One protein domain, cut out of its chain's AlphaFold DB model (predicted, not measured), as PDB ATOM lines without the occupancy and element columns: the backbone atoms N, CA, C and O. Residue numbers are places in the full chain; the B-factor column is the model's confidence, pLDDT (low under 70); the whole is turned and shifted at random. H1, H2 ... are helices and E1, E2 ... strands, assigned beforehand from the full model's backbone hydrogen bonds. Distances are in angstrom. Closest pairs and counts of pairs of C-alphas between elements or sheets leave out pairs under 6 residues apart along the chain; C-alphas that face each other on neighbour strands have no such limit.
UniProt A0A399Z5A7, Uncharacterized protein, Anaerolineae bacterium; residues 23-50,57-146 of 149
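What this domain is: This is residues 23 to 50 and 57 to 146 of the 149 residues of an uncharacterized protein of Anaerolineae bacterium (UniProt A0A399Z5A7). H5 runs through the core of this domain, with H4 folded back beside it as a helical hairpin, H6 across it, and the small two-stranded sheet of E1 and E4 packed on it; H7 packs on H6 and on E4. From the end of H5, H3 leads away to the hairpin of strands E2 and E3 at the far end, while H1 and H2 lie loosely to another side with few contacts. The printed part has 118 residues with seven named helices and four named strands, in the order E1 H1 H2 E2 E3 H3 H4 H5 H6 H7 E4. The two sheets, E1 - E4 and E2 - E3, are both antiparallel, and the class is mixed, helices and strands. The whole is compact, with a radius of gyration of the C-alphas of 14.5 A, and rounded, spanning 39 by 34 by 30 A.

Where its parts are: Find C-alpha 23 at (21.215, -24.348, -151.077), where E1, residues 23 to 25, begins. Next come H1, residues 27 to 32, and H2, residues 37 to 45, which is 12.2 A long from first to last C-alpha. Past the cut, look for E2 at residues 59 to 63, 12.5 A long, and E3 at residues 70 to 74, 12.7 A long. H3, residues 75 to 86, is the longest helix by residues; it starts with C-alpha 75 at (2.290, -34.494, -158.668) and is 16.7 A long. Then read H4 at residues 88 to 93, and H5 at residues 97 to 107, 15.1 A long. H6, residues 115 to 122, is 10.2 A long, and H7, residues 126 to 133, is 10.7 A long. E4, residues 142 to 145, ends with C-alpha 145 at (20.386, -22.401, -146.079).

How they stand to each other: Begin with E1 and E4, antiparallel neighbours: N 24 and O 143 are 3.0 A apart and N 143 and O 24 are 2.9 A apart, both within hydrogen-bond range. From E1 look to H5, where the closest C-alphas, those of Tyr 24 and Leu 105, are 6.6 A apart. H4 and H5 form a helical hairpin; they touch, closest at the C-alphas of Ala 92 and Ala 100, 4.9 A, at a shallow tilt of 10 degrees, opposite ways. H6 touches H5 about perpendicular, at 87 degrees, with the C-alphas of Ala 100 and Val 122 closest at 6.1 A. H7 touches H6, about perpendicular at 81 degrees, closest at the C-alphas of Ala 119 and Ala 126, 5.0 A. H3 touches H5 at the C-alphas of Arg 81 and Ala 107, 5.1 A, and at 73 degrees is only just about perpendicular to it. With residues 76 to 80 alone, H3 only just touches H2, with 3 pairs of C-alphas within 8 A, the closest being Arg 38 and Phe 76 at 7.6 A. H1 touches no helix. In the hairpin of E2 and E3, find N 62 and O 71, 2.8 A apart, within hydrogen-bond range. In H1, H2, H3, H5 and H7 every O i to N i+4 pair is within hydrogen-bond range; H6 has 3 of 4, and H4 has 0 of 2 beside 1 of 3 O i to N i+3 pairs.

The domain as a whole: The two C-alphas farthest apart, those of Gly 68 and Pro 136, are 42.1 A apart. Residues 51 to 56 are not printed, and C-alphas 50 and 57 are 19.0 A apart across this cut. Of the links that are printed whole, none is long. The mean pLDDT of the printed part is 72.0; look for values under 70 at residues 33 to 35, 38 to 39, 42 to 50 and 57 to 95.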
ATOM      1  N   PHE A  23      22.209 -25.099-150.321       91.88
ATOM      2  CA  PHE A  23      21.215 -24.348-151.077       91.88
ATOM      3  C   PHE A  23      19.941 -25.155-151.234       91.88
ATOM      4  O   PHE A  23      19.989 -26.375-151.368       91.88
ATOM      5  N   TYR A  24      18.812 -24.455-151.253       89.62
ATOM      6  CA  TYR A  24      17.489 -25.024-151.474       89.62
ATOM      7  C   TYR A  24      16.643 -24.074-152.326       89.62
ATOM      8  O   TYR A  24      16.963 -22.892-152.471       89.62
ATOM      9  N   ILE A  25      15.563 -24.593-152.900       86.69
ATOM     10  CA  ILE A  25      14.554 -23.809-153.607       86.69
ATOM     11  C   ILE A  25      13.488 -23.386-152.599       86.69
ATOM     12  O   ILE A  25      12.773 -24.220-152.039       86.69
ATOM     13  N   ASP A  26      13.355 -22.084-152.395       84.75
ATOM     14  CA  ASP A  26      12.252 -21.477-151.671       84.75
ATOM     15  C   ASP A  26      11.033 -21.361-152.596       84.75
ATOM     16  O   ASP A  26      10.956 -20.484-153.460       84.75
ATOM     17  N   TYR A  27      10.067 -22.265-152.432       78.25
ATOM     18  CA  TYR A  27       8.838 -22.243-153.225       78.25
ATOM     19  C   TYR A  27       7.952 -21.024-152.928       78.25
ATOM     20  O   TYR A  27       7.196 -20.612-153.807       78.25
ATOM     21  N   ASN A  28       8.065 -20.397-151.751       76.00
ATOM     22  CA  ASN A  28       7.295 -19.186-151.456       76.00
ATOM     23  C   ASN A  28       7.721 -18.023-152.349       76.00
ATOM     24  O   ASN A  28       6.872 -17.243-152.768       76.00
ATOM     25  N   TRP A  29       8.996 -17.973-152.744       82.31
ATOM     26  CA  TRP A  29       9.482 -16.983-153.704       82.31
ATOM     27  C   TRP A  29       8.718 -17.032-155.037       82.31
ATOM     28  O   TRP A  29       8.485 -15.996-155.653       82.31
ATOM     29  N   TRP A  30       8.297 -18.222-155.473       76.12
ATOM     30  CA  TRP A  30       7.491 -18.386-156.685       76.12
ATOM     31  C   TRP A  30       6.032 -17.971-156.478       76.12
ATOM     32  O   TRP A  30       5.426 -17.439-157.398       76.12
ATOM     33  N   ASN A  31       5.484 -18.159-155.273       71.06
ATOM     34  CA  ASN A  31       4.132 -17.702-154.933       71.06
ATOM     35  C   ASN A  31       4.042 -16.170-154.843       71.06
ATOM     36  O   ASN A  31       3.008 -15.592-155.164       71.06
ATOM     37  N   GLU A  32       5.112 -15.516-154.389       76.50
ATOM     38  CA  GLU A  32       5.207 -14.053-154.315       76.50
ATOM     39  C   GLU A  32       5.596 -13.415-155.660       76.50
ATOM     40  O   GLU A  32       5.356 -12.228-155.889       76.50
ATOM     41  N   GLY A  33       6.217 -14.191-156.550       69.88
ATOM     42  CA  GLY A  33       6.660 -13.742-157.862       69.88
ATOM     43  C   GLY A  33       5.542 -13.692-158.906       69.88
ATOM     44  O   GLY A  33       4.518 -14.356-158.813       69.88
ATOM     45  N   HIS A  34       5.776 -12.933-159.978       61.69
ATOM     46  CA  HIS A  34       4.917 -12.959-161.172       61.69
ATOM     47  C   HIS A  34       5.179 -14.170-162.083       61.69
ATOM     48  O   HIS A  34       4.433 -14.390-163.036       61.69
ATOM     49  N   LEU A  35       6.257 -14.924-161.837       64.69
ATOM     50  CA  LEU A  35       6.558 -16.150-162.567       64.69
ATOM     51  C   LEU A  35       5.931 -17.338-161.848       64.69
ATOM     52  O   LEU A  35       6.290 -17.643-160.717       64.69
ATOM     53  N   ASP A  36       5.051 -18.039-162.551       71.38
ATOM     54  CA  ASP A  36       4.466 -19.286-162.083       71.38
ATOM     55  C   ASP A  36       5.453 -20.449-162.290       71.38
ATOM     56  O   ASP A  36       5.938 -20.701-163.400       71.38
ATOM     57  N   LEU A  37       5.756 -21.160-161.200       71.56
ATOM     58  CA  LEU A  37       6.698 -22.281-161.187       71.56
ATOM     59  C   LEU A  37       6.291 -23.375-162.178       71.56
ATOM     60  O   LEU A  37       7.159 -23.950-162.842       71.56
ATOM     61  N   ARG A  38       4.984 -23.651-162.300       68.56
ATOM     62  CA  ARG A  38       4.485 -24.686-163.210       68.56
ATOM     63  C   ARG A  38       4.737 -24.306-164.657       68.56
ATOM     64  O   ARG A  38       5.262 -25.111-165.419       68.56
ATOM     65  N   THR A  39       4.429 -23.066-165.011       68.38
ATOM     66  CA  THR A  39       4.625 -22.519-166.357       68.38
ATOM     67  C   THR A  39       6.101 -22.514-166.756       68.38
ATOM     68  O   THR A  39       6.441 -22.943-167.857       68.38
ATOM     69  N   TYR A  40       6.991 -22.087-165.855       74.06
ATOM     70  CA  TYR A  40       8.436 -22.088-166.103       74.06
ATOM     71  C   TYR A  40       8.976 -23.506-166.353       74.06
ATOM     72  O   TYR A  40       9.715 -23.744-167.309       74.06
ATOM     73  N   LEU A  41       8.568 -24.471-165.529       70.31
ATOM     74  CA  LEU A  41       9.002 -25.859-165.657       70.31
ATOM     75  C   LEU A  41       8.398 -26.565-166.877       70.31
ATOM     76  O   LEU A  41       9.109 -27.320-167.536       70.31
ATOM     77  N   LEU A  42       7.141 -26.280-167.232       67.62
ATOM     78  CA  LEU A  42       6.531 -26.732-168.486       67.62
ATOM     79  C   LEU A  42       7.318 -26.224-169.694       67.62
ATOM     80  O   LEU A  42       7.725 -27.024-170.527       67.62
ATOM     81  N   ALA A  43       7.601 -24.919-169.757       68.69
ATOM     82  CA  ALA A  43       8.378 -24.337-170.848       68.69
ATOM     83  C   ALA A  43       9.774 -24.971-170.964       68.69
ATOM     84  O   ALA A  43      10.253 -25.208-172.070       68.69
ATOM     85  N   ARG A  44      10.409 -25.291-169.829       66.62
ATOM     86  CA  ARG A  44      11.714 -25.960-169.796       66.62
ATOM     87  C   ARG A  44      11.650 -27.418-170.254       66.62
ATOM     88  O   ARG A  44      12.528 -27.851-170.991       66.62
ATOM     89  N   LEU A  45      10.635 -28.172-169.839       62.78
ATOM     90  CA  LEU A  45      10.477 -29.587-170.193       62.78
ATOM     91  C   LEU A  45       9.972 -29.785-171.630       62.78
ATOM     92  O   LEU A  45      10.399 -30.718-172.300       62.78
ATOM     93  N   SER A  46       9.127 -28.887-172.144       56.00
ATOM     94  CA  SER A  46       8.631 -28.935-173.527       56.00
ATOM     95  C   SER A  46       9.719 -28.690-174.578       56.00
ATOM     96  O   SER A  46       9.508 -28.989-175.750       56.00
ATOM     97  N   LEU A  47      10.894 -28.191-174.180       52.03
ATOM     98  CA  LEU A  47      12.071 -28.114-175.053       52.03
ATOM     99  C   LEU A  47      12.656 -29.501-175.380       52.03
ATOM    100  O   LEU A  47      13.422 -29.626-176.332       52.03
ATOM    101  N   GLY A  48      12.287 -30.544-174.630       48.69
ATOM    102  CA  GLY A  48      12.759 -31.912-174.822       48.69
ATOM    103  C   GLY A  48      11.721 -32.829-175.462       48.69
ATOM    104  O   GLY A  48      11.299 -33.747-174.789       48.69
ATOM    105  N   ASN A  49      11.331 -32.589-176.722       47.66
ATOM    106  CA  ASN A  49      10.679 -33.485-177.716       47.66
ATOM    107  C   ASN A  49       9.531 -34.463-177.330       47.66
ATOM    108  O   ASN A  49       8.904 -35.002-178.242       47.66
ATOM    109  N   GLU A  50       9.205 -34.708-176.062       48.25
ATOM    110  CA  GLU A  50       8.094 -35.556-175.635       48.25
ATOM    111  C   GLU A  50       6.899 -34.668-175.251       48.25
ATOM    112  O   GLU A  50       7.051 -33.727-174.462       48.25
ATOM    113  N   SER A  57      -2.881 -31.310-161.964       46.91
ATOM    114  CA  SER A  57      -2.798 -30.145-161.076       46.91
ATOM    115  C   SER A  57      -2.944 -30.511-159.592       46.91
ATOM    116  O   SER A  57      -2.847 -29.627-158.731       46.91
ATOM    117  N   GLU A  58      -3.159 -31.797-159.310       49.31
ATOM    118  CA  GLU A  58      -3.564 -32.376-158.031       49.31
ATOM    119  C   GLU A  58      -2.386 -32.999-157.265       49.31
ATOM    120  O   GLU A  58      -1.318 -33.262-157.819       49.31
ATOM    121  N   ARG A  59      -2.561 -33.225-155.961       50.34
ATOM    122  CA  ARG A  59      -1.606 -33.999-155.156       50.34
ATOM    123  C   ARG A  59      -1.703 -35.466-155.566       50.34
ATOM    124  O   ARG A  59      -2.807 -35.993-155.638       50.34
ATOM    125  N   VAL A  60      -0.571 -36.120-155.816       44.66
ATOM    126  CA  VAL A  60      -0.532 -37.570-156.057       44.66
ATOM    127  C   VAL A  60      -0.055 -38.292-154.817       44.66
ATOM    128  O   VAL A  60       0.877 -37.862-154.136       44.66
ATOM    129  N   ASP A  61      -0.692 -39.423-154.562       45.00
ATOM    130  CA  ASP A  61      -0.274 -40.382-153.558       45.00
ATOM    131  C   ASP A  61       0.972 -41.116-154.060       45.00
ATOM    132  O   ASP A  61       0.915 -41.998-154.918       45.00
ATOM    133  N   LEU A  62       2.131 -40.709-153.551       41.28
ATOM    134  CA  LEU A  62       3.398 -41.359-153.827       41.28
ATOM    135  C   LEU A  62       3.621 -42.466-152.809       41.28
ATOM    136  O   LEU A  62       3.760 -42.204-151.617       41.28
ATOM    137  N   VAL A  63       3.663 -43.701-153.296       44.91
ATOM    138  CA  VAL A  63       4.047 -44.863-152.496       44.91
ATOM    139  C   VAL A  63       5.567 -44.957-152.514       44.91
ATOM    140  O   VAL A  63       6.169 -45.175-153.565       44.91
ATOM    141  N   ASP A  64       6.199 -44.774-151.361       46.66
ATOM    142  CA  ASP A  64       7.635 -44.975-151.224       46.66
ATOM    143  C   ASP A  64       7.957 -46.469-151.399       46.66
ATOM    144  O   ASP A  64       7.544 -47.315-150.607       46.66
ATOM    145  N   SER A  65       8.700 -46.817-152.451       43.44
ATOM    146  CA  SER A  65       8.965 -48.217-152.809       43.44
ATOM    147  C   SER A  65       9.797 -48.991-151.779       43.44
ATOM    148  O   SER A  65       9.891 -50.213-151.884       43.44
ATOM    149  N   LYS A  66      10.439 -48.314-150.815       41.53
ATOM    150  CA  LYS A  66      11.230 -48.951-149.750       41.53
ATOM    151  C   LYS A  66      10.432 -49.154-148.466       41.53
ATOM    152  O   LYS A  66      10.693 -50.115-147.751       41.53
ATOM    153  N   THR A  67       9.507 -48.252-148.161       51.59
ATOM    154  CA  THR A  67       8.788 -48.210-146.877       51.59
ATOM    155  C   THR A  67       7.306 -48.559-147.013       51.59
ATOM    156  O   THR A  67       6.672 -48.917-146.025       51.59
ATOM    157  N   GLY A  68       6.748 -48.491-148.224       43.31
ATOM    158  CA  GLY A  68       5.321 -48.670-148.487       43.31
ATOM    159  C   GLY A  68       4.454 -47.510-147.991       43.31
ATOM    160  O   GLY A  68       3.230 -47.599-148.060       43.31
ATOM    161  N   GLU A  69       5.058 -46.430-147.490       40.34
ATOM    162  CA  GLU A  69       4.327 -45.269-146.996       40.34
ATOM    163  C   GLU A  69       3.737 -44.466-148.153       40.34
ATOM    164  O   GLU A  69       4.419 -44.158-149.132       40.34
ATOM    165  N   ILE A  70       2.467 -44.093-148.010       43.03
ATOM    166  CA  ILE A  70       1.763 -43.239-148.963       43.03
ATOM    167  C   ILE A  70       1.943 -41.788-148.524       43.03
ATOM    168  O   ILE A  70       1.527 -41.406-147.429       43.03
ATOM    169  N   ARG A  71       2.565 -40.970-149.375       47.62
ATOM    170  CA  ARG A  71       2.780 -39.539-149.138       47.62
ATOM    171  C   ARG A  71       2.103 -38.735-150.234       47.62
ATOM    172  O   ARG A  71       2.415 -38.914-151.406       47.62
ATOM    173  N   GLN A  72       1.227 -37.809-149.856       48.69
ATOM    174  CA  GLN A  72       0.696 -36.835-150.806       48.69
ATOM    175  C   GLN A  72       1.794 -35.850-151.189       48.69
ATOM    176  O   GLN A  72       2.142 -34.951-150.421       48.69
ATOM    177  N   VAL A  73       2.341 -36.028-152.384       57.97
ATOM    178  CA  VAL A  73       3.328 -35.123-152.963       57.97
ATOM    179  C   VAL A  73       2.679 -34.317-154.073       57.97
ATOM    180  O   VAL A  73       1.691 -34.721-154.686       57.97
ATOM    181  N   ASP A  74       3.237 -33.145-154.341       64.38
ATOM    182  CA  ASP A  74       2.844 -32.374-155.506       64.38
ATOM    183  C   ASP A  74       3.181 -33.188-156.774       64.38
ATOM    184  O   ASP A  74       4.343 -33.514-157.039       64.38
ATOM    185  N   ALA A  75       2.148 -33.597-157.520       57.44
ATOM    186  CA  ALA A  75       2.290 -34.494-158.668       57.44
ATOM    187  C   ALA A  75       3.137 -33.906-159.776       57.44
ATOM    188  O   ALA A  75       3.863 -34.614-160.473       57.44
ATOM    189  N   PHE A  76       3.075 -32.589-159.884       60.69
ATOM    190  CA  PHE A  76       3.870 -31.831-160.806       60.69
ATOM    191  C   PHE A  76       5.358 -31.916-160.433       60.69
ATOM    192  O   PHE A  76       6.164 -32.328-161.265       60.69
ATOM    193  N   GLN A  77       5.726 -31.673-159.171       60.97
ATOM    194  CA  GLN A  77       7.099 -31.868-158.679       60.97
ATOM    195  C   GLN A  77       7.604 -33.299-158.903       60.97
ATOM    196  O   GLN A  77       8.756 -33.497-159.289       60.97
ATOM    197  N   TYR A  78       6.751 -34.304-158.690       64.69
ATOM    198  CA  TYR A  78       7.114 -35.706-158.891       64.69
ATOM    199  C   TYR A  78       7.368 -36.059-160.363       64.69
ATOM    200  O   TYR A  78       8.391 -36.666-160.685       64.69
ATOM    201  N   LEU A  79       6.473 -35.663-161.270       62.72
ATOM    202  CA  LEU A  79       6.622 -35.927-162.704       62.72
ATOM    203  C   LEU A  79       7.847 -35.216-163.276       62.72
ATOM    204  O   LEU A  79       8.624 -35.824-164.013       62.72
ATOM    205  N   VAL A  80       8.054 -33.962-162.867       64.88
ATOM    206  CA  VAL A  80       9.233 -33.165-163.211       64.88
ATOM    207  C   VAL A  80      10.497 -33.878-162.725       64.88
ATOM    208  O   VAL A  80      11.376 -34.166-163.531       64.88
ATOM    209  N   ARG A  81      10.559 -34.275-161.446       65.38
ATOM    210  CA  ARG A  81      11.673 -35.055-160.878       65.38
ATOM    211  C   ARG A  81      11.948 -36.330-161.674       65.38
ATOM    212  O   ARG A  81      13.104 -36.627-161.953       65.38
ATOM    213  N   ASN A  82      10.914 -37.085-162.036       65.50
ATOM    214  CA  ASN A  82      11.069 -38.339-162.770       65.50
ATOM    215  C   ASN A  82      11.613 -38.110-164.191       65.50
ATOM    216  O   ASN A  82      12.530 -38.807-164.617       65.50
ATOM    217  N   GLN A  83      11.108 -37.098-164.899       64.75
ATOM    218  CA  GLN A  83      11.608 -36.708-166.221       64.75
ATOM    219  C   GLN A  83      13.054 -36.193-166.153       64.75
ATOM    220  O   GLN A  83      13.919 -36.677-166.879       64.75
ATOM    221  N   LEU A  84      13.362 -35.302-165.204       62.44
ATOM    222  CA  LEU A  84      14.725 -34.818-164.958       62.44
ATOM    223  C   LEU A  84      15.682 -35.947-164.571       62.44
ATOM    224  O   LEU A  84      16.819 -35.959-165.028       62.44
ATOM    225  N   ASN A  85      15.228 -36.926-163.782       64.25
ATOM    226  CA  ASN A  85      16.018 -38.106-163.426       64.25
ATOM    227  C   ASN A  85      16.422 -38.933-164.653       64.25
ATOM    228  O   ASN A  85      17.524 -39.480-164.661       64.25
ATOM    229  N   ARG A  86      15.563 -39.015-165.679       63.06
ATOM    230  CA  ARG A  86      15.856 -39.725-166.936       63.06
ATOM    231  C   ARG A  86      16.855 -38.973-167.824       63.06
ATOM    232  O   ARG A  86      17.566 -39.619-168.584       63.06
ATOM    233  N   HIS A  87      16.957 -37.648-167.681       58.41
ATOM    234  CA  HIS A  87      17.811 -36.764-168.490       58.41
ATOM    235  C   HIS A  87      18.881 -36.017-167.667       58.41
ATOM    236  O   HIS A  87      19.307 -34.922-168.039       58.41
ATOM    237  N   LYS A  88      19.317 -36.604-166.542       56.84
ATOM    238  CA  LYS A  88      20.217 -35.980-165.551       56.84
ATOM    239  C   LYS A  88      21.476 -35.345-166.141       56.84
ATOM    240  O   LYS A  88      21.832 -34.243-165.739       56.84
ATOM    241  N   ASP A  89      22.115 -36.030-167.083       55.88
ATOM    242  CA  ASP A  89      23.370 -35.583-167.694       55.88
ATOM    243  C   ASP A  89      23.172 -34.432-168.694       55.88
ATOM    244  O   ASP A  89      23.997 -33.525-168.780       55.88
ATOM    245  N   ASP A  90      22.047 -34.415-169.413       55.12
ATOM    246  CA  ASP A  90      21.820 -33.458-170.502       55.12
ATOM    247  C   ASP A  90      21.323 -32.097-169.977       55.12
ATOM    248  O   ASP A  90      21.771 -31.038-170.417       55.12
ATOM    249  N   LEU A  91      20.478 -32.104-168.939       53.97
ATOM    250  CA  LEU A  91      19.922 -30.881-168.340       53.97
ATOM    251  C   LEU A  91      20.932 -30.100-167.487       53.97
ATOM    252  O   LEU A  91      20.786 -28.886-167.325       53.97
ATOM    253  N   ALA A  92      21.951 -30.779-166.953       55.06
ATOM    254  CA  ALA A  92      23.069 -30.147-166.253       55.06
ATOM    255  C   ALA A  92      24.039 -29.446-167.225       55.06
ATOM    256  O   ALA A  92      24.651 -28.437-166.867       55.06
ATOM    257  N   ALA A  93      24.153 -29.951-168.459       53.94
ATOM    258  CA  ALA A  93      25.029 -29.412-169.495       53.94
ATOM    259  C   ALA A  93      24.362 -28.316-170.349       53.94
ATOM    260  O   ALA A  93      25.047 -27.401-170.818       53.94
ATOM    261  N   GLN A  94      23.037 -28.374-170.530       53.09
ATOM    262  CA  GLN A  94      22.278 -27.448-171.372       53.09
ATOM    263  C   GLN A  94      21.511 -26.402-170.537       53.09
ATOM    264  O   GLN A  94      20.433 -26.646-169.987       53.09
ATOM    265  N   GLY A  95      22.059 -25.187-170.438       67.94
ATOM    266  CA  GLY A  95      21.363 -24.046-169.830       67.94
ATOM    267  C   GLY A  95      22.269 -23.030-169.140       67.94
ATOM    268  O   GLY A  95      23.497 -23.143-169.148       67.94
ATOM    269  N   SER A  96      21.650 -22.013-168.532       84.44
ATOM    270  CA  SER A  96      22.362 -21.088-167.651       84.44
ATOM    271  C   SER A  96      22.745 -21.787-166.337       84.44
ATOM    272  O   SER A  96      22.135 -22.784-165.952       84.44
ATOM    273  N   LEU A  97      23.733 -21.248-165.609       87.38
ATOM    274  CA  LEU A  97      24.106 -21.759-164.279       87.38
ATOM    275  C   LEU A  97      22.893 -21.841-163.345       87.38
ATOM    276  O   LEU A  97      22.765 -22.794-162.583       87.38
ATOM    277  N   VAL A  98      22.004 -20.849-163.427       87.44
ATOM    278  CA  VAL A  98      20.785 -20.794-162.623       87.44
ATOM    279  C   VAL A  98      19.911 -22.003-162.896       87.44
ATOM    280  O   VAL A  98      19.527 -22.700-161.959       87.44
ATOM    281  N   ASP A  99      19.646 -22.288-164.167       82.06
ATOM    282  CA  ASP A  99      18.771 -23.397-164.508       82.06
ATOM    283  C   ASP A  99      19.392 -24.754-164.162       82.06
ATOM    284  O   ASP A  99      18.679 -25.667-163.749       82.06
ATOM    285  N   ALA A 100      20.711 -24.896-164.321       84.12
ATOM    286  CA  ALA A 100      21.423 -26.126-163.997       84.12
ATOM    287  C   ALA A 100      21.363 -26.415-162.489       84.12
ATOM    288  O   ALA A 100      20.992 -27.516-162.084       84.12
ATOM    289  N   VAL A 101      21.646 -25.412-161.649       88.38
ATOM    290  CA  VAL A 101      21.543 -25.551-160.188       88.38
ATOM    291  C   VAL A 101      20.101 -25.803-159.756       88.38
ATOM    292  O   VAL A 101      19.854 -26.698-158.946       88.38
ATOM    293  N   PHE A 102      19.142 -25.076-160.333       86.50
ATOM    294  CA  PHE A 102      17.722 -25.284-160.069       86.50
ATOM    295  C   PHE A 102      17.304 -26.722-160.391       86.50
ATOM    296  O   PHE A 102      16.704 -27.397-159.562       86.50
ATOM    297  N   SER A 103      17.691 -27.217-161.568       78.94
ATOM    298  CA  SER A 103      17.406 -28.579-162.026       78.94
ATOM    299  C   SER A 103      18.022 -29.637-161.110       78.94
ATOM    300  O   SER A 103      17.372 -30.634-160.822       78.94
ATOM    301  N   VAL A 104      19.243 -29.422-160.609       84.75
ATOM    302  CA  VAL A 104      19.898 -30.342-159.666       84.75
ATOM    303  C   VAL A 104      19.153 -30.408-158.334       84.75
ATOM    304  O   VAL A 104      18.842 -31.505-157.869       84.75
ATOM    305  N   LEU A 105      18.806 -29.262-157.743       85.25
ATOM    306  CA  LEU A 105      18.021 -29.214-156.503       85.25
ATOM    307  C   LEU A 105      16.637 -29.852-156.709       85.25
ATOM    308  O   LEU A 105      16.179 -30.668-155.907       85.25
ATOM    309  N   LEU A 106      16.013 -29.576-157.853       80.00
ATOM    310  CA  LEU A 106      14.745 -30.161-158.267       80.00
ATOM    311  C   LEU A 106      14.845 -31.619-158.727       80.00
ATOM    312  O   LEU A 106      13.828 -32.295-158.814       80.00
ATOM    313  N   ALA A 107      16.027 -32.173-158.959       76.12
ATOM    314  CA  ALA A 107      16.231 -33.610-159.131       76.12
ATOM    315  C   ALA A 107      16.497 -34.305-157.779       76.12
ATOM    316  O   ALA A 107      16.258 -35.503-157.647       76.12
ATOM    317  N   ASN A 108      16.929 -33.552-156.763       81.75
ATOM    318  CA  ASN A 108      17.368 -34.048-155.456       81.75
ATOM    319  C   ASN A 108      16.349 -33.844-154.321       81.75
ATOM    320  O   ASN A 108      16.670 -33.290-153.286       81.75
ATOM    321  N   GLY A 109      15.075 -34.160-154.491       75.56
ATOM    322  CA  GLY A 109      14.082 -33.889-153.433       75.56
ATOM    323  C   GLY A 109      13.762 -32.404-153.138       75.56
ATOM    324  O   GLY A 109      12.748 -32.147-152.505       75.56
ATOM    325  N   ASN A 110      14.517 -31.425-153.663       84.62
ATOM    326  CA  ASN A 110      14.716 -30.115-153.019       84.62
ATOM    327  C   ASN A 110      15.329 -30.247-151.607       84.62
ATOM    328  O   ASN A 110      15.206 -29.353-150.773       84.62
ATOM    329  N   GLU A 111      15.985 -31.377-151.335       84.69
ATOM    330  CA  GLU A 111      16.828 -31.545-150.161       84.69
ATOM    331  C   GLU A 111      18.072 -30.663-150.330       84.69
ATOM    332  O   GLU A 111      18.694 -30.702-151.402       84.69
ATOM    333  N   PRO A 112      18.430 -29.862-149.311       89.25
ATOM    334  CA  PRO A 112      19.514 -28.902-149.429       89.25
ATOM    335  C   PRO A 112      20.854 -29.564-149.760       89.25
ATOM    336  O   PRO A 112      21.291 -30.469-149.052       89.25
ATOM    337  N   LEU A 113      21.534 -29.063-150.793       90.94
ATOM    338  CA  LEU A 113      22.856 -29.538-151.223       90.94
ATOM    339  C   LEU A 113      23.902 -28.443-151.073       90.94
ATOM    340  O   LEU A 113      23.615 -27.276-151.341       90.94
ATOM    341  N   THR A 114      25.124 -28.810-150.694       93.50
ATOM    342  CA  THR A 114      26.254 -27.870-150.653       93.50
ATOM    343  C   THR A 114      26.634 -27.381-152.051       93.50
ATOM    344  O   THR A 114      26.403 -28.060-153.055       93.50
ATOM    345  N   ALA A 115      27.262 -26.206-152.140       92.12
ATOM    346  CA  ALA A 115      27.772 -25.696-153.414       92.12
ATOM    347  C   ALA A 115      28.761 -26.677-154.075       92.12
ATOM    348  O   ALA A 115      28.752 -26.793-155.298       92.12
ATOM    349  N   ASN A 116      29.563 -27.404-153.287       92.25
ATOM    350  CA  ASN A 116      30.437 -28.479-153.770       92.25
ATOM    351  C   ASN A 116      29.648 -29.639-154.394       92.25
ATOM    352  O   ASN A 116      29.907 -30.031-155.528       92.25
ATOM    353  N   GLU A 117      28.628 -30.141-153.703       91.25
ATOM    354  CA  GLU A 117      27.783 -31.222-154.218       91.25
ATOM    355  C   GLU A 117      27.012 -30.822-155.483       91.25
ATOM    356  O   GLU A 117      26.749 -31.649-156.363       91.25
ATOM    357  N   ILE A 118      26.609 -29.555-155.581       90.75
ATOM    358  CA  ILE A 118      25.977 -29.019-156.787       90.75
ATOM    359  C   ILE A 118      27.022 -28.897-157.900       90.75
ATOM    360  O   ILE A 118      26.746 -29.316-159.022       90.75
ATOM    361  N   ALA A 119      28.213 -28.371-157.597       90.50
ATOM    362  CA  ALA A 119      29.322 -28.182-158.531       90.50
ATOM    363  C   ALA A 119      29.710 -29.470-159.258       90.50
ATOM    364  O   ALA A 119      29.876 -29.444-160.478       90.50
ATOM    365  N   GLU A 120      29.792 -30.587-158.532       88.75
ATOM    366  CA  GLU A 120      30.076 -31.901-159.115       88.75
ATOM    367  C   GLU A 120      29.008 -32.329-160.125       88.75
ATOM    368  O   GLU A 120      29.331 -32.863-161.180       88.75
ATOM    369  N   ARG A 121      27.732 -32.039-159.848       86.44
ATOM    370  CA  ARG A 121      26.620 -32.417-160.732       86.44
ATOM    371  C   ARG A 121      26.492 -31.504-161.949       86.44
ATOM    372  O   ARG A 121      26.190 -31.979-163.038       86.44
ATOM    373  N   VAL A 122      26.714 -30.196-161.787       86.81
ATOM    374  CA  VAL A 122      26.613 -29.225-162.895       86.81
ATOM    375  C   VAL A 122      27.923 -29.036-163.664       86.81
ATOM    376  O   VAL A 122      27.942 -28.313-164.657       86.81
ATOM    377  N   HIS A 123      29.022 -29.650-163.213       86.00
ATOM    378  CA  HIS A 123      30.370 -29.489-163.772       86.00
ATOM    379  C   HIS A 123      30.817 -28.013-163.848       86.00
ATOM    380  O   HIS A 123      31.425 -27.559-164.824       86.00
ATOM    381  N   ARG A 124      30.492 -27.228-162.813       86.81
ATOM    382  CA  ARG A 124      30.855 -25.803-162.670       86.81
ATOM    383  C   ARG A 124      31.535 -25.575-161.323       86.81
ATOM    384  O   ARG A 124      31.218 -26.282-160.378       86.81
ATOM    385  N   PRO A 125      32.430 -24.583-161.190       90.31
ATOM    386  CA  PRO A 125      33.132 -24.350-159.930       90.31
ATOM    387  C   PRO A 125      32.178 -23.951-158.793       90.31
ATOM    388  O   PRO A 125      31.320 -23.083-158.968       90.31
ATOM    389  N   ALA A 126      32.383 -24.530-157.607       91.38
ATOM    390  CA  ALA A 126      31.578 -24.262-156.410       91.38
ATOM    391  C   ALA A 126      31.598 -22.781-155.996       91.38
ATOM    392  O   ALA A 126      30.570 -22.231-155.609       91.38
ATOM    393  N   GLU A 127      32.734 -22.097-156.161       89.94
ATOM    394  CA  GLU A 127      32.857 -20.657-155.893       89.94
ATOM    395  C   GLU A 127      31.935 -19.810-156.778       89.94
ATOM    396  O   GLU A 127      31.427 -18.776-156.344       89.94
ATOM    397  N   LEU A 128      31.702 -20.238-158.023       90.12
ATOM    398  CA  LEU A 128      30.786 -19.546-158.924       90.12
ATOM    399  C   LEU A 128      29.342 -19.697-158.437       90.12
ATOM    400  O   LEU A 128      28.614 -18.712-158.417       90.12
ATOM    401  N   ILE A 129      28.958 -20.895-157.991       91.06
ATOM    402  CA  ILE A 129      27.640 -21.165-157.399       91.06
ATOM    403  C   ILE A 129      27.460 -20.311-156.138       91.06
ATOM    404  O   ILE A 129      26.521 -19.519-156.060       91.06
ATOM    405  N   ALA A 130      28.405 -20.386-155.198       89.94
ATOM    406  CA  ALA A 130      28.377 -19.618-153.955       89.94
ATOM    407  C   ALA A 130      28.272 -18.105-154.205       89.94
ATOM    408  O   ALA A 130      27.467 -17.424-153.574       89.94
ATOM    409  N   ARG A 131      29.024 -17.573-155.175       88.12
ATOM    410  CA  ARG A 131      28.983 -16.147-155.524       88.12
ATOM    411  C   ARG A 131      27.673 -15.735-156.192       88.12
ATOM    412  O   ARG A 131      27.184 -14.641-155.927       88.12
ATOM    413  N   THR A 132      27.123 -16.573-157.068       90.00
ATOM    414  CA  THR A 132      25.879 -16.271-157.787       90.00
ATOM    415  C   THR A 132      24.671 -16.304-156.856       90.00
ATOM    416  O   THR A 132      23.873 -15.371-156.880       90.00
ATOM    417  N   PHE A 133      24.543 -17.334-156.018       90.25
ATOM    418  CA  PHE A 133      23.369 -17.520-155.153       90.25
ATOM    419  C   PHE A 133      23.546 -16.963-153.737       90.25
ATOM    420  O   PHE A 133      22.581 -16.897-152.983       90.25
ATOM    421  N   GLY A 134      24.757 -16.544-153.367       85.00
ATOM    422  CA  GLY A 134      25.023 -15.805-152.131       85.00
ATOM    423  C   GLY A 134      24.912 -14.286-152.264       85.00
ATOM    424  O   GLY A 134      25.143 -13.565-151.295       85.00
ATOM    425  N   GLY A 135      24.593 -13.785-153.460       82.75
ATOM    426  CA  GLY A 135      24.335 -12.370-153.699       82.75
ATOM    427  C   GLY A 135      22.961 -11.908-153.190       82.75
ATOM    428  O   GLY A 135      22.146 -12.708-152.739       82.75
ATOM    429  N   PRO A 136      22.658 -10.600-153.296       81.06
ATOM    430  CA  PRO A 136      21.361 -10.046-152.894       81.06
ATOM    431  C   PRO A 136      20.211 -10.431-153.838       81.06
ATOM    432  O   PRO A 136      19.045 -10.258-153.492       81.06
ATOM    433  N   GLN A 137      20.525 -10.901-155.047       83.56
ATOM    434  CA  GLN A 137      19.534 -11.289-156.041       83.56
ATOM    435  C   GLN A 137      19.173 -12.766-155.878       83.56
ATOM    436  O   GLN A 137      20.044 -13.631-155.919       83.56
ATOM    437  N   ILE A 138      17.877 -13.046-155.739       87.38
ATOM    438  CA  ILE A 138      17.350 -14.411-155.677       87.38
ATOM    439  C   ILE A 138      16.975 -14.844-157.091       87.38
ATOM    440  O   ILE A 138      16.180 -14.180-157.759       87.38
ATOM    441  N   TYR A 139      17.530 -15.968-157.530       88.50
ATOM    442  CA  TYR A 139      17.256 -16.542-158.842       88.50
ATOM    443  C   TYR A 139      16.449 -17.829-158.687       88.50
ATOM    444  O   TYR A 139      16.894 -18.739-157.993       88.50
ATOM    445  N   HIS A 140      15.280 -17.915-159.327       85.12
ATOM    446  CA  HIS A 140      14.424 -19.115-159.301       85.12
ATOM    447  C   HIS A 140      14.111 -19.633-157.883       85.12
ATOM    448  O   HIS A 140      13.941 -20.830-157.662       85.12
ATOM    449  N   GLY A 141      14.055 -18.729-156.903       85.44
ATOM    450  CA  GLY A 141      13.850 -19.070-155.496       85.44
ATOM    451  C   GLY A 141      15.040 -19.758-154.821       85.44
ATOM    452  O   GLY A 141      14.915 -20.147-153.669       85.44
ATOM    453  N   ILE A 142      16.191 -19.913-155.483       89.94
ATOM    454  CA  ILE A 142      17.373 -20.549-154.891       89.94
ATOM    455  C   ILE A 142      17.921 -19.650-153.786       89.94
ATOM    456  O   ILE A 142      18.276 -18.494-154.034       89.94
ATOM    457  N   ARG A 143      18.000 -20.193-152.571       89.94
ATOM    458  CA  ARG A 143      18.494 -19.491-151.388       89.94
ATOM    459  C   ARG A 143      19.532 -20.324-150.639       89.94
ATOM    460  O   ARG A 143      19.419 -21.553-150.602       89.94
ATOM    461  N   PRO A 144      20.541 -19.674-150.037       91.50
ATOM    462  CA  PRO A 144      21.427 -20.336-149.097       91.50
ATOM    463  C   PRO A 144      20.644 -20.708-147.834       91.50
ATOM    464  O   PRO A 144      19.908 -19.893-147.274       91.50
ATOM    465  N   LEU A 145      20.818 -21.944-147.385       87.50
ATOM    466  CA  LEU A 145      20.386 -22.401-146.079       87.50
ATOM    467  C   LEU A 145      21.506 -22.099-145.091       87.50
ATOM    468  O   LEU A 145      22.593 -22.673-145.166       87.50
ATOM    469  N   PHE A 146      21.229 -21.194-144.166       82.56
ATOM    470  CA  PHE A 146      22.093 -20.962-143.025       82.56
ATOM    471  C   PHE A 146      21.482 -21.688-141.836       82.56
ATOM    472  O   PHE A 146      20.318 -21.444-141.527       82.56
TER     473      PHE A 146